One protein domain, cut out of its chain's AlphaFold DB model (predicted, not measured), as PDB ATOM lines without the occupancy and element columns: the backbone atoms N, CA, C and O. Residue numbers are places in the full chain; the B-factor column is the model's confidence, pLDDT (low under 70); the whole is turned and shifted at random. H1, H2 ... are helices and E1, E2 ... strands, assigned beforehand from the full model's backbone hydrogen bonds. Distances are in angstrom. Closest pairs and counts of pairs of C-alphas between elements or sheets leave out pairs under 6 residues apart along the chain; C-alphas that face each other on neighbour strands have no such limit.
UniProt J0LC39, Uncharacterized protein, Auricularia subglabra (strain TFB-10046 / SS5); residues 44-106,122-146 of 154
ATOM      1  N   ARG A  44      41.265 -18.852  15.255       81.44
ATOM      2  CA  ARG A  44      40.256 -19.460  16.129       81.44
ATOM      3  C   ARG A  44      38.936 -19.747  15.405       81.44
ATOM      4  O   ARG A  44      38.377 -20.822  15.583       81.44
ATOM      5  N   GLY A  45      38.455 -18.811  14.587       82.62
ATOM      6  CA  GLY A  45      37.249 -18.996  13.781       82.62
ATOM      7  C   GLY A  45      37.404 -20.134  12.775       82.62
ATOM      8  O   GLY A  45      36.525 -20.988  12.696       82.62
ATOM      9  N   PHE A  46      38.540 -20.192  12.076       87.19
ATOM     10  CA  PHE A  46      38.855 -21.287  11.159       87.19
ATOM     11  C   PHE A  46      38.889 -22.644  11.875       87.19
ATOM     12  O   PHE A  46      38.240 -23.583  11.423       87.19
ATOM     13  N   LEU A  47      39.591 -22.740  13.011       84.88
ATOM     14  CA  LEU A  47      39.707 -23.988  13.774       84.88
ATOM     15  C   LEU A  47      38.333 -24.498  14.230       84.88
ATOM     16  O   LEU A  47      38.043 -25.683  14.088       84.88
ATOM     17  N   GLY A  48      37.477 -23.593  14.713       81.75
ATOM     18  CA  GLY A  48      36.114 -23.927  15.118       81.75
ATOM     19  C   GLY A  48      35.244 -24.405  13.953       81.75
ATOM     20  O   GLY A  48      34.596 -25.438  14.075       81.75
ATOM     21  N   HIS A  49      35.270 -23.706  12.813       85.94
ATOM     22  CA  HIS A  49      34.484 -24.102  11.635       85.94
ATOM     23  C   HIS A  49      34.971 -25.421  11.040       85.94
ATOM     24  O   HIS A  49      34.153 -26.250  10.663       85.94
ATOM     25  N   PHE A  50      36.282 -25.652  10.986       85.50
ATOM     26  CA  PHE A  50      36.822 -26.907  10.471       85.50
ATOM     27  C   PHE A  50      36.505 -28.085  11.400       85.50
ATOM     28  O   PHE A  50      36.165 -29.163  10.926       85.50
ATOM     29  N   ALA A  51      36.580 -27.891  12.721       76.69
ATOM     30  CA  ALA A  51      36.178 -28.913  13.685       76.69
ATOM     31  C   ALA A  51      34.669 -29.207  13.615       76.69
ATOM     32  O   ALA A  51      34.280 -30.370  13.651       76.69
ATOM     33  N   ALA A  52      33.834 -28.173  13.470       77.75
ATOM     34  CA  ALA A  52      32.392 -28.327  13.287       77.75
ATOM     35  C   ALA A  52      32.057 -29.047  11.973       77.75
ATOM     36  O   ALA A  52      31.269 -29.980  11.993       77.75
ATOM     37  N   TRP A  53      32.711 -28.681  10.866       84.50
ATOM     38  CA  TRP A  53      32.553 -29.335   9.564       84.50
ATOM     39  C   TRP A  53      32.888 -30.829   9.616       84.50
ATOM     40  O   TRP A  53      32.159 -31.642   9.061       84.50
ATOM     41  N   ILE A  54      33.949 -31.205  10.342       79.50
ATOM     42  CA  ILE A  54      34.284 -32.618  10.559       79.50
ATOM     43  C   ILE A  54      33.143 -33.375  11.248       79.50
ATOM     44  O   ILE A  54      32.900 -34.525  10.907       79.50
ATOM     45  N   VAL A  55      32.461 -32.761  12.217       73.06
ATOM     46  CA  VAL A  55      31.343 -33.402  12.929       73.06
ATOM     47  C   VAL A  55      30.081 -33.439  12.070       73.06
ATOM     48  O   VAL A  55      29.419 -34.469  12.032       73.06
ATOM     49  N   ASP A  56      29.768 -32.338  11.389       73.75
ATOM     50  CA  ASP A  56      28.567 -32.178  10.560       73.75
ATOM     51  C   ASP A  56      28.530 -33.194   9.408       73.75
ATOM     52  O   ASP A  56      27.533 -33.876   9.199       73.75
ATOM     53  N   GLU A  57      29.667 -33.386   8.738       79.12
ATOM     54  CA  GLU A  57      29.824 -34.341   7.632       79.12
ATOM     55  C   GLU A  57      30.267 -35.743   8.101       79.12
ATOM     56  O   GLU A  57      30.646 -36.582   7.286       79.12
ATOM     57  N   ASN A  58      30.274 -36.002   9.417       73.19
ATOM     58  CA  ASN A  58      30.723 -37.263  10.027       73.19
ATOM     59  C   ASN A  58      32.098 -37.753   9.509       73.19
ATOM     60  O   ASN A  58      32.340 -38.942   9.298       73.19
ATOM     61  N   LEU A  59      33.025 -36.822   9.288       77.31
ATOM     62  CA  LEU A  59      34.349 -37.122   8.761       77.31
ATOM     63  C   LEU A  59      35.279 -37.633   9.863       77.31
ATOM     64  O   LEU A  59      35.185 -37.280  11.040       77.31
ATOM     65  N   SER A  60      36.287 -38.409   9.468       76.88
ATOM     66  CA  SER A  60      37.334 -38.822  10.401       76.88
ATOM     67  C   SER A  60      38.095 -37.613  10.963       76.88
ATOM     68  O   SER A  60      38.442 -36.671  10.247       76.88
ATOM     69  N   PHE A  61      38.510 -37.678  12.229       73.19
ATOM     70  CA  PHE A  61      39.433 -36.701  12.823       73.19
ATOM     71  C   PHE A  61      40.812 -36.674  12.134       73.19
ATOM     72  O   PHE A  61      41.597 -35.748  12.345       73.19
ATOM     73  N   SER A  62      41.132 -37.672  11.301       74.56
ATOM     74  CA  SER A  62      42.320 -37.664  10.441       74.56
ATOM     75  C   SER A  62      42.150 -36.853   9.152       74.56
ATOM     76  O   SER A  62      43.126 -36.735   8.417       74.56
ATOM     77  N   THR A  63      40.986 -36.248   8.887       81.19
ATOM     78  CA  THR A  63      40.680 -35.514   7.640       81.19
ATOM     79  C   THR A  63      41.719 -34.452   7.282       81.19
ATOM     80  O   THR A  63      42.092 -34.319   6.118       81.19
ATOM     81  N   GLY A  64      42.296 -33.751   8.260       81.19
ATOM     82  CA  GLY A  64      43.365 -32.782   7.986       81.19
ATOM     83  C   GLY A  64      44.708 -33.392   7.546       81.19
ATOM     84  O   GLY A  64      45.599 -32.668   7.113       81.19
ATOM     85  N   LYS A  65      44.867 -34.719   7.595       78.81
ATOM     86  CA  LYS A  65      45.994 -35.448   6.985       78.81
ATOM     87  C   LYS A  65      45.710 -35.896   5.548       78.81
ATOM     88  O   LYS A  65      46.583 -36.512   4.942       78.81
ATOM     89  N   SER A  66      44.524 -35.615   5.007       82.06
ATOM     90  CA  SER A  66      44.173 -35.998   3.640       82.06
ATOM     91  C   SER A  66      45.169 -35.420   2.630       82.06
ATOM     92  O   SER A  66      45.432 -34.213   2.596       82.06
ATOM     93  N   MET A  67      45.711 -36.298   1.779       80.88
ATOM     94  CA  MET A  67      46.677 -35.922   0.745       80.88
ATOM     95  C   MET A  67      46.061 -35.018  -0.327       80.88
ATOM     96  O   MET A  67      46.789 -34.250  -0.950       80.88
ATOM     97  N   THR A  68      44.739 -35.061  -0.513       84.12
ATOM     98  CA  THR A  68      44.008 -34.251  -1.503       84.12
ATOM     99  C   THR A  68      43.573 -32.896  -0.950       84.12
ATOM    100  O   THR A  68      43.474 -31.917  -1.692       84.12
ATOM    101  N   LEU A  69      43.402 -32.794   0.369       86.00
ATOM    102  CA  LEU A  69      42.949 -31.569   1.023       86.00
ATOM    103  C   LEU A  69      44.035 -30.480   1.024       86.00
ATOM    104  O   LEU A  69      43.737 -29.295   0.900       86.00
ATOM    105  N   LYS A  70      45.313 -30.872   1.093       83.81
ATOM    106  CA  LYS A  70      46.448 -29.935   1.052       83.81
ATOM    107  C   LYS A  70      46.600 -29.237  -0.317       83.81
ATOM    108  O   LYS A  70      46.752 -28.015  -0.328       83.81
ATOM    109  N   PRO A  71      46.540 -29.943  -1.466       84.00
ATOM    110  CA  PRO A  71      46.424 -29.326  -2.786       84.00
ATOM    111  C   PRO A  71      45.195 -28.428  -2.934       84.00
ATOM    112  O   PRO A  71      45.326 -27.332  -3.469       84.00
ATOM    113  N   LEU A  72      44.032 -28.848  -2.423       86.06
ATOM    114  CA  LEU A  72      42.805 -28.050  -2.483       86.06
ATOM    115  C   LEU A  72      42.953 -26.725  -1.724       86.06
ATOM    116  O   LEU A  72      42.636 -25.666  -2.256       86.06
ATOM    117  N   PHE A  73      43.503 -26.766  -0.511       89.19
ATOM    118  CA  PHE A  73      43.781 -25.565   0.279       89.19
ATOM    119  C   PHE A  73      44.766 -24.635  -0.426       89.19
ATOM    120  O   PHE A  73      44.586 -23.421  -0.402       89.19
ATOM    121  N   ARG A  74      45.778 -25.196  -1.097       86.25
ATOM    122  CA  ARG A  74      46.725 -24.418  -1.903       86.25
ATOM    123  C   ARG A  74      46.043 -23.762  -3.105       86.25
ATOM    124  O   ARG A  74      46.326 -22.603  -3.377       86.25
ATOM    125  N   TYR A  75      45.169 -24.487  -3.802       88.44
ATOM    126  CA  TYR A  75      44.405 -23.965  -4.939       88.44
ATOM    127  C   TYR A  75      43.467 -22.825  -4.523       88.44
ATOM    128  O   TYR A  75      43.359 -21.828  -5.225       88.44
ATOM    129  N   LEU A  76      42.838 -22.952  -3.355       89.19
ATOM    130  CA  LEU A  76      41.941 -21.945  -2.781       89.19
ATOM    131  C   LEU A  76      42.678 -20.819  -2.031       89.19
ATOM    132  O   LEU A  76      42.031 -20.015  -1.364       89.19
ATOM    133  N   GLU A  77      44.014 -20.782  -2.094       87.88
ATOM    134  CA  GLU A  77      44.867 -19.806  -1.396       87.88
ATOM    135  C   GLU A  77      44.584 -19.708   0.119       87.88
ATOM    136  O   GLU A  77      44.730 -18.661   0.756       87.88
ATOM    137  N   VAL A  78      44.188 -20.825   0.733       84.88
ATOM    138  CA  VAL A  78      43.931 -20.898   2.171       84.88
ATOM    139  C   VAL A  78      45.264 -20.881   2.915       84.88
ATOM    140  O   VAL A  78      46.085 -21.786   2.787       84.88
ATOM    141  N   THR A  79      45.471 -19.854   3.736       84.00
ATOM    142  CA  THR A  79      46.706 -19.660   4.517       84.00
ATOM    143  C   THR A  79      46.728 -20.434   5.836       84.00
ATOM    144  O   THR A  79      47.751 -20.470   6.521       84.00
ATOM    145  N   TYR A  80      45.613 -21.064   6.209       81.69
ATOM    146  CA  TYR A  80      45.512 -21.872   7.418       81.69
ATOM    147  C   TYR A  80      46.106 -23.267   7.210       81.69
ATOM    148  O   TYR A  80      45.869 -23.928   6.199       81.69
ATOM    149  N   ALA A  81      46.858 -23.735   8.205       80.31
ATOM    150  CA  ALA A  81      47.349 -25.103   8.223       80.31
ATOM    151  C   ALA A  81      46.193 -26.085   8.458       80.31
ATOM    152  O   ALA A  81      45.301 -25.832   9.272       80.31
ATOM    153  N   LEU A  82      46.247 -27.233   7.780       83.00
ATOM    154  CA  LEU A  82      45.327 -28.327   8.054       83.00
ATOM    155  C   LEU A  82      45.517 -28.845   9.480       83.00
ATOM    156  O   LEU A  82      46.636 -29.017   9.968       83.00
ATOM    157  N   LEU A  83      44.392 -29.086  10.140       79.81
ATOM    158  CA  LEU A  83      44.347 -29.529  11.523       79.81
ATOM    159  C   LEU A  83      44.860 -30.964  11.669       79.81
ATOM    160  O   LEU A  83      44.497 -31.862  10.914       79.81
ATOM    161  N   THR A  84      45.666 -31.211  12.699       77.50
ATOM    162  CA  THR A  84      46.002 -32.586  13.080       77.50
ATOM    163  C   THR A  84      44.860 -33.204  13.882       77.50
ATOM    164  O   THR A  84      44.097 -32.494  14.531       77.50
ATOM    165  N   HIS A  85      44.804 -34.535  13.918       70.88
ATOM    166  CA  HIS A  85      43.851 -35.287  14.738       70.88
ATOM    167  C   HIS A  85      43.770 -34.787  16.193       70.88
ATOM    168  O   HIS A  85      42.683 -34.591  16.735       70.88
ATOM    169  N   THR A  86      44.919 -34.530  16.822       71.25
ATOM    170  CA  THR A  86      44.979 -34.022  18.199       71.25
ATOM    171  C   THR A  86      44.407 -32.610  18.301       71.25
ATOM    172  O   THR A  86      43.702 -32.294  19.255       71.25
ATOM    173  N   THR A  87      44.662 -31.764  17.302       74.00
ATOM    174  CA  THR A  87      44.141 -30.396  17.279       74.00
ATOM    175  C   THR A  87      42.624 -30.370  17.084       74.00
ATOM    176  O   THR A  87      41.956 -29.617  17.782       74.00
ATOM    177  N   VAL A  88      42.067 -31.234  16.222       70.12
ATOM    178  CA  VAL A  88      40.606 -31.370  16.049       70.12
ATOM    179  C   VAL A  88      39.940 -31.770  17.366       70.12
ATOM    180  O   VAL A  88      38.991 -31.121  17.793       70.12
ATOM    181  N   ARG A  89      40.472 -32.786  18.061       68.06
ATOM    182  CA  ARG A  89      39.925 -33.233  19.354       68.06
ATOM    183  C   ARG A  89      39.952 -32.140  20.420       68.06
ATOM    184  O   ARG A  89      38.976 -31.975  21.143       68.06
ATOM    185  N   ASN A  90      41.045 -31.386  20.505       72.25
ATOM    186  CA  ASN A  90      41.171 -30.301  21.479       72.25
ATOM    187  C   ASN A  90      40.194 -29.154  21.188       72.25
ATOM    188  O   ASN A  90      39.601 -28.600  22.111       72.25
ATOM    189  N   GLU A  91      40.003 -28.811  19.915       76.38
ATOM    190  CA  GLU A  91      39.049 -27.778  19.506       76.38
ATOM    191  C   GLU A  91      37.600 -28.221  19.740       76.38
ATOM    192  O   GLU A  91      36.813 -27.427  20.246       76.38
ATOM    193  N   LEU A  92      37.266 -29.492  19.494       69.62
ATOM    194  CA  LEU A  92      35.956 -30.056  19.838       69.62
ATOM    195  C   LEU A  92      35.703 -30.069  21.347       69.62
ATOM    196  O   LEU A  92      34.634 -29.657  21.782       69.62
ATOM    197  N   ALA A  93      36.686 -30.475  22.155       68.06
ATOM    198  CA  ALA A  93      36.572 -30.424  23.611       68.06
ATOM    199  C   ALA A  93      36.349 -28.990  24.116       68.06
ATOM    200  O   ALA A  93      35.559 -28.771  25.035       68.06
ATOM    201  N   ARG A  94      37.000 -27.999  23.491       73.19
ATOM    202  CA  ARG A  94      36.780 -26.586  23.816       73.19
ATOM    203  C   ARG A  94      35.401 -26.105  23.370       73.19
ATOM    204  O   ARG A  94      34.727 -25.468  24.164       73.19
ATOM    205  N   LEU A  95      34.969 -26.426  22.148       70.81
ATOM    206  CA  LEU A  95      33.623 -26.100  21.657       70.81
ATOM    207  C   LEU A  95      32.548 -26.706  22.560       70.81
ATOM    208  O   LEU A  95      31.590 -26.027  22.908       70.81
ATOM    209  N   TYR A  96      32.742 -27.950  22.991       62.53
ATOM    210  CA  TYR A  96      31.874 -28.621  23.946       62.53
ATOM    211  C   TYR A  96      31.846 -27.883  25.290       62.53
ATOM    212  O   TYR A  96      30.773 -27.579  25.795       62.53
ATOM    213  N   ALA A  97      33.004 -27.528  25.853       68.06
ATOM    214  CA  ALA A  97      33.067 -26.766  27.101       68.06
ATOM    215  C   ALA A  97      32.409 -25.376  26.983       68.06
ATOM    216  O   ALA A  97      31.675 -24.974  27.885       68.06
ATOM    217  N   ASP A  98      32.623 -24.676  25.866       67.81
ATOM    218  CA  ASP A  98      32.011 -23.376  25.568       67.81
ATOM    219  C   ASP A  98      30.475 -23.517  25.462       67.81
ATOM    220  O   ASP A  98      29.734 -22.747  26.076       67.81
ATOM    221  N   LEU A  99      29.988 -24.547  24.758       59.69
ATOM    222  CA  LEU A  99      28.560 -24.854  24.613       59.69
ATOM    223  C   LEU A  99      27.902 -25.326  25.908       59.69
ATOM    224  O   LEU A  99      26.724 -25.057  26.081       59.69
ATOM    225  N   HIS A 100      28.626 -26.012  26.795       55.88
ATOM    226  CA  HIS A 100      28.129 -26.434  28.111       55.88
ATOM    227  C   HIS A 100      28.167 -25.314  29.154       55.88
ATOM    228  O   HIS A 100      27.368 -25.317  30.092       55.88
ATOM    229  N   GLY A 101      29.098 -24.365  29.019       55.56
ATOM    230  CA  GLY A 101      29.148 -23.154  29.838       55.56
ATOM    231  C   GLY A 101      28.020 -22.176  29.503       55.56
ATOM    232  O   GLY A 101      27.526 -21.465  30.378       55.56
ATOM    233  N   CYS A 102      27.562 -22.177  28.251       50.19
ATOM    234  CA  CYS A 102      26.276 -21.614  27.874       50.19
ATOM    235  C   CYS A 102      25.178 -22.616  28.270       50.19
ATOM    236  O   CYS A 102      25.215 -23.761  27.858       50.19
ATOM    237  N   GLN A 103      24.180 -22.235  29.067       43.62
ATOM    238  CA  GLN A 103      23.022 -23.103  29.342       43.62
ATOM    239  C   GLN A 103      22.142 -23.244  28.087       43.62
ATOM    240  O   GLN A 103      21.020 -22.743  28.039       43.62
ATOM    241  N   VAL A 104      22.658 -23.869  27.034       43.06
ATOM    242  CA  VAL A 104      21.878 -24.197  25.849       43.06
ATOM    243  C   VAL A 104      21.243 -25.563  26.110       43.06
ATOM    244  O   VAL A 104      21.965 -26.509  26.431       43.06
ATOM    245  N   PRO A 105      19.909 -25.698  26.025       36.47
ATOM    246  CA  PRO A 105      19.245 -26.976  26.218       36.47
ATOM    247  C   PRO A 105      19.524 -27.859  24.997       36.47
ATOM    248  O   PRO A 105      18.739 -27.896  24.055       36.47
ATOM    249  N   TYR A 106      20.667 -28.542  24.985       39.28
ATOM    250  CA  TYR A 106      20.965 -29.567  23.992       39.28
ATOM    251  C   TYR A 106      20.661 -30.945  24.569       39.28
ATOM    252  O   TYR A 106      21.276 -31.397  25.535       39.28
ATOM    253  N   ILE A 122      28.554 -52.727  11.846       70.25
ATOM    254  CA  ILE A 122      29.229 -51.601  11.197       70.25
ATOM    255  C   ILE A 122      29.270 -51.896   9.702       70.25
ATOM    256  O   ILE A 122      29.742 -52.957   9.294       70.25
ATOM    257  N   ALA A 123      28.791 -50.956   8.894       71.12
ATOM    258  CA  ALA A 123      29.049 -50.942   7.461       71.12
ATOM    259  C   ALA A 123      30.252 -50.043   7.200       71.12
ATOM    260  O   ALA A 123      30.374 -48.976   7.798       71.12
ATOM    261  N   GLY A 124      31.143 -50.474   6.313       63.00
ATOM    262  CA  GLY A 124      32.301 -49.690   5.917       63.00
ATOM    263  C   GLY A 124      32.578 -49.838   4.434       63.00
ATOM    264  O   GLY A 124      32.464 -50.933   3.883       63.00
ATOM    265  N   THR A 125      32.960 -48.737   3.801       61.88
ATOM    266  CA  THR A 125      33.448 -48.736   2.422       61.88
ATOM    267  C   THR A 125      34.966 -48.712   2.459       61.88
ATOM    268  O   THR A 125      35.569 -47.772   2.979       61.88
ATOM    269  N   ILE A 126      35.591 -49.743   1.898       70.56
ATOM    270  CA  ILE A 126      37.043 -49.822   1.756       70.56
ATOM    271  C   ILE A 126      37.384 -49.533   0.297       70.56
ATOM    272  O   ILE A 126      36.829 -50.151  -0.609       70.56
ATOM    273  N   THR A 127      38.302 -48.596   0.070       57.44
ATOM    274  CA  THR A 127      38.955 -48.426  -1.230       57.44
ATOM    275  C   THR A 127      40.327 -49.063  -1.169       57.44
ATOM    276  O   THR A 127      41.048 -48.905  -0.185       57.44
ATOM    277  N   SER A 128      40.714 -49.740  -2.239       73.25
ATOM    278  CA  SER A 128      42.045 -50.310  -2.380       73.25
ATOM    279  C   SER A 128      42.703 -49.800  -3.653       73.25
ATOM    280  O   SER A 128      42.045 -49.583  -4.674       73.25
ATOM    281  N   PHE A 129      44.006 -49.550  -3.581       71.25
ATOM    282  CA  PHE A 129      44.828 -49.230  -4.742       71.25
ATOM    283  C   PHE A 129      46.248 -49.754  -4.537       71.25
ATOM    284  O   PHE A 129      46.669 -50.016  -3.413       71.25
ATOM    285  N   ILE A 130      46.980 -49.931  -5.634       80.50
ATOM    286  CA  ILE A 130      48.375 -50.374  -5.606       80.50
ATOM    287  C   ILE A 130      49.261 -49.136  -5.754       80.50
ATOM    288  O   ILE A 130      49.013 -48.311  -6.636       80.50
ATOM    289  N   SER A 131      50.246 -48.983  -4.872       77.06
ATOM    290  CA  SER A 131      51.213 -47.884  -4.910       77.06
ATOM    291  C   SER A 131      52.255 -48.072  -6.017       77.06
ATOM    292  O   SER A 131      52.404 -49.157  -6.581       77.06
ATOM    293  N   ASP A 132      53.025 -47.019  -6.294       83.00
ATOM    294  CA  ASP A 132      54.144 -47.074  -7.245       83.00
ATOM    295  C   ASP A 132      55.242 -48.068  -6.809       83.00
ATOM    296  O   ASP A 132      55.952 -48.621  -7.648       83.00
ATOM    297  N   ASP A 133      55.324 -48.356  -5.505       92.38
ATOM    298  CA  ASP A 133      56.239 -49.333  -4.905       92.38
ATOM    299  C   ASP A 133      55.661 -50.768  -4.892       92.38
ATOM    300  O   ASP A 133      56.211 -51.655  -4.242       92.38
ATOM    301  N   TRP A 134      54.567 -51.020  -5.629       86.06
ATOM    302  CA  TRP A 134      53.850 -52.305  -5.698       86.06
ATOM    303  C   TRP A 134      53.240 -52.778  -4.372       86.06
ATOM    304  O   TRP A 134      52.983 -53.969  -4.178       86.06
ATOM    305  N   GLU A 135      52.939 -51.850  -3.470       75.62
ATOM    306  CA  GLU A 135      52.270 -52.162  -2.209       75.62
ATOM    307  C   GLU A 135      50.751 -52.013  -2.356       75.62
ATOM    308  O   GLU A 135      50.262 -51.016  -2.886       75.62
ATOM    309  N   LEU A 136      49.982 -52.996  -1.876       74.19
ATOM    310  CA  LEU A 136      48.528 -52.869  -1.772       74.19
ATOM    311  C   LEU A 136      48.192 -51.966  -0.582       74.19
ATOM    312  O   LEU A 136      48.479 -52.310   0.565       74.19
ATOM    313  N   ILE A 137      47.561 -50.832  -0.861       64.31
ATOM    314  CA  ILE A 137      47.112 -49.874   0.144       64.31
ATOM    315  C   ILE A 137      45.588 -49.922   0.211       64.31
ATOM    316  O   ILE A 137      44.896 -49.636  -0.767       64.31
ATOM    317  N   GLU A 138      45.067 -50.256   1.387       65.56
ATOM    318  CA  GLU A 138      43.635 -50.280   1.679       65.56
ATOM    319  C   GLU A 138      43.285 -49.145   2.642       65.56
ATOM    320  O   GLU A 138      43.860 -49.020   3.726       65.56
ATOM    321  N   HIS A 139      42.338 -48.298   2.250       57.81
ATOM    322  CA  HIS A 139      41.831 -47.204   3.068       57.81
ATOM    323  C   HIS A 139      40.354 -47.429   3.377       57.81
ATOM    324  O   HIS A 139      39.533 -47.601   2.477       57.81
ATOM    325  N   LEU A 140      40.003 -47.344   4.659       60.44
ATOM    326  CA  LEU A 140      38.617 -47.184   5.079       60.44
ATOM    327  C   LEU A 140      38.169 -45.764   4.704       60.44
ATOM    328  O   LEU A 140      38.657 -44.788   5.278       60.44
ATOM    329  N   VAL A 141      37.307 -45.659   3.696       54.03
ATOM    330  CA  VAL A 141      36.814 -44.386   3.138       54.03
ATOM    331  C   VAL A 141      35.661 -43.847   3.962       54.03
ATOM    332  O   VAL A 141      35.558 -42.643   4.171       54.03
ATOM    333  N   ASP A 142      34.810 -44.754   4.418       55.84
ATOM    334  CA  ASP A 142      33.592 -44.432   5.132       55.84
ATOM    335  C   ASP A 142      33.251 -45.582   6.074       55.84
ATOM    336  O   ASP A 142      33.528 -46.746   5.762       55.84
ATOM    337  N   PHE A 143      32.674 -45.259   7.224       69.62
ATOM    338  CA  PHE A 143      32.068 -46.247   8.098       69.62
ATOM    339  C   PHE A 143      30.882 -45.646   8.845       69.62
ATOM    340  O   PHE A 143      30.935 -44.530   9.360       69.62
ATOM    341  N   SER A 144      29.827 -46.437   8.970       66.62
ATOM    342  CA  SER A 144      28.628 -46.079   9.711       66.62
ATOM    343  C   SER A 144      28.244 -47.215  10.644       66.62
ATOM    344  O   SER A 144      28.230 -48.386  10.251       66.62
ATOM    345  N   VAL A 145      27.897 -46.866  11.881       74.19
ATOM    346  CA  VAL A 145      27.240 -47.810  12.787       74.19
ATOM    347  C   VAL A 145      25.844 -48.079  12.242       74.19
ATOM    348  O   VAL A 145      25.073 -47.144  12.032       74.19
ATOM    349  N   LEU A 146      25.542 -49.348  12.001       69.69
ATOM    350  CA  LEU A 146      24.235 -49.782  11.540       69.69
ATOM    351  C   LEU A 146      23.257 -49.827  12.715       69.69
ATOM    352  O   LEU A 146      23.606 -50.203  13.837       69.69
TER     353      LEU A 146
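AT A GLANCE: This is residues 44 to 106 and 122 to 146 of the 154 residues of an uncharacterized protein of Auricularia subglabra (strain TFB-10046 / SS5) (UniProt J0LC39). Two helices, H1 and H3, cross at about a right angle, the short helix H2 sits off them between two loop stretches, and a long two-stranded hairpin of E1 and E2 lies to one side of this loose helical group. Residues 96 to 106, the last part of H3 and what follows it, stick out free. The printed part has 88 residues, with three named helices and then two named strands in the order H1, H2, H3, E1, E2; the sheet's order is E1 - E2, antiparallel. The class is mixed, helices and strands. The whole is loose, with a radius of gyration of the C-alphas of 16.2 A, and flat, with spans of 54 by 39 by 19 A.

HOW THE PARTS SIT: H1, residues 44 to 56, touches H3, residues 85 to 101, and the closest C-alphas are those of Ala 51 and Val 88, 5.6 A apart. Their lines are about perpendicular, at 85 degrees. H1 touches H3 with residues 47 to 52 alone, and H3 touches H1 with residues 88 to 95 alone. H2, residues 69 to 75, is apart from H1 and from H3. In H1, H2 and H3 every O i to N i+4 pair is within hydrogen-bond range. E1, residues 122 to 130, and E2, residues 136 to 145, form a hairpin of antiparallel neighbour strands, with 162 degrees between their directions. N 125 and O 142 are within hydrogen-bond range at 2.9 A, as are N 137 and O 129 at 2.8 A. The C-alphas of Gly 124 and Phe 143, which face each other, are 4.1 A apart. H1 and H2 are apart from both strands, and H3 is apart from E2.

IN THESE COORDINATES: H1 begins at C-alpha 44, (40.256, -19.460, 16.129), and measures 18.1 A from first to last C-alpha. H2 measures 9.8 A. H3, the longest helix, measures 24.3 A and ends at C-alpha 101, (29.148, -23.154, 29.838). E1 measures 25.5 A. E2 measures 26.3 A and ends at C-alpha 145, (27.240, -47.810, 12.787).

THE WHOLE: The two C-alphas farthest apart are those of Gln 103 and Trp 134, 55.1 A. Without residues 96 to 106, which stand free, the body spans 41 by 35 by 19 A. The link from H1 to H2, 12 residues, is long; that from H2 to H3 is short, and that from E1 to E2 is tight. Residues 107 to 121 are not printed, and C-alphas 106 and 122 are 26.8 A apart across this cut. The mean pLDDT of the printed part is 73.4, and 26 residues are under 70, among them 96 to 106 and 137 to 144.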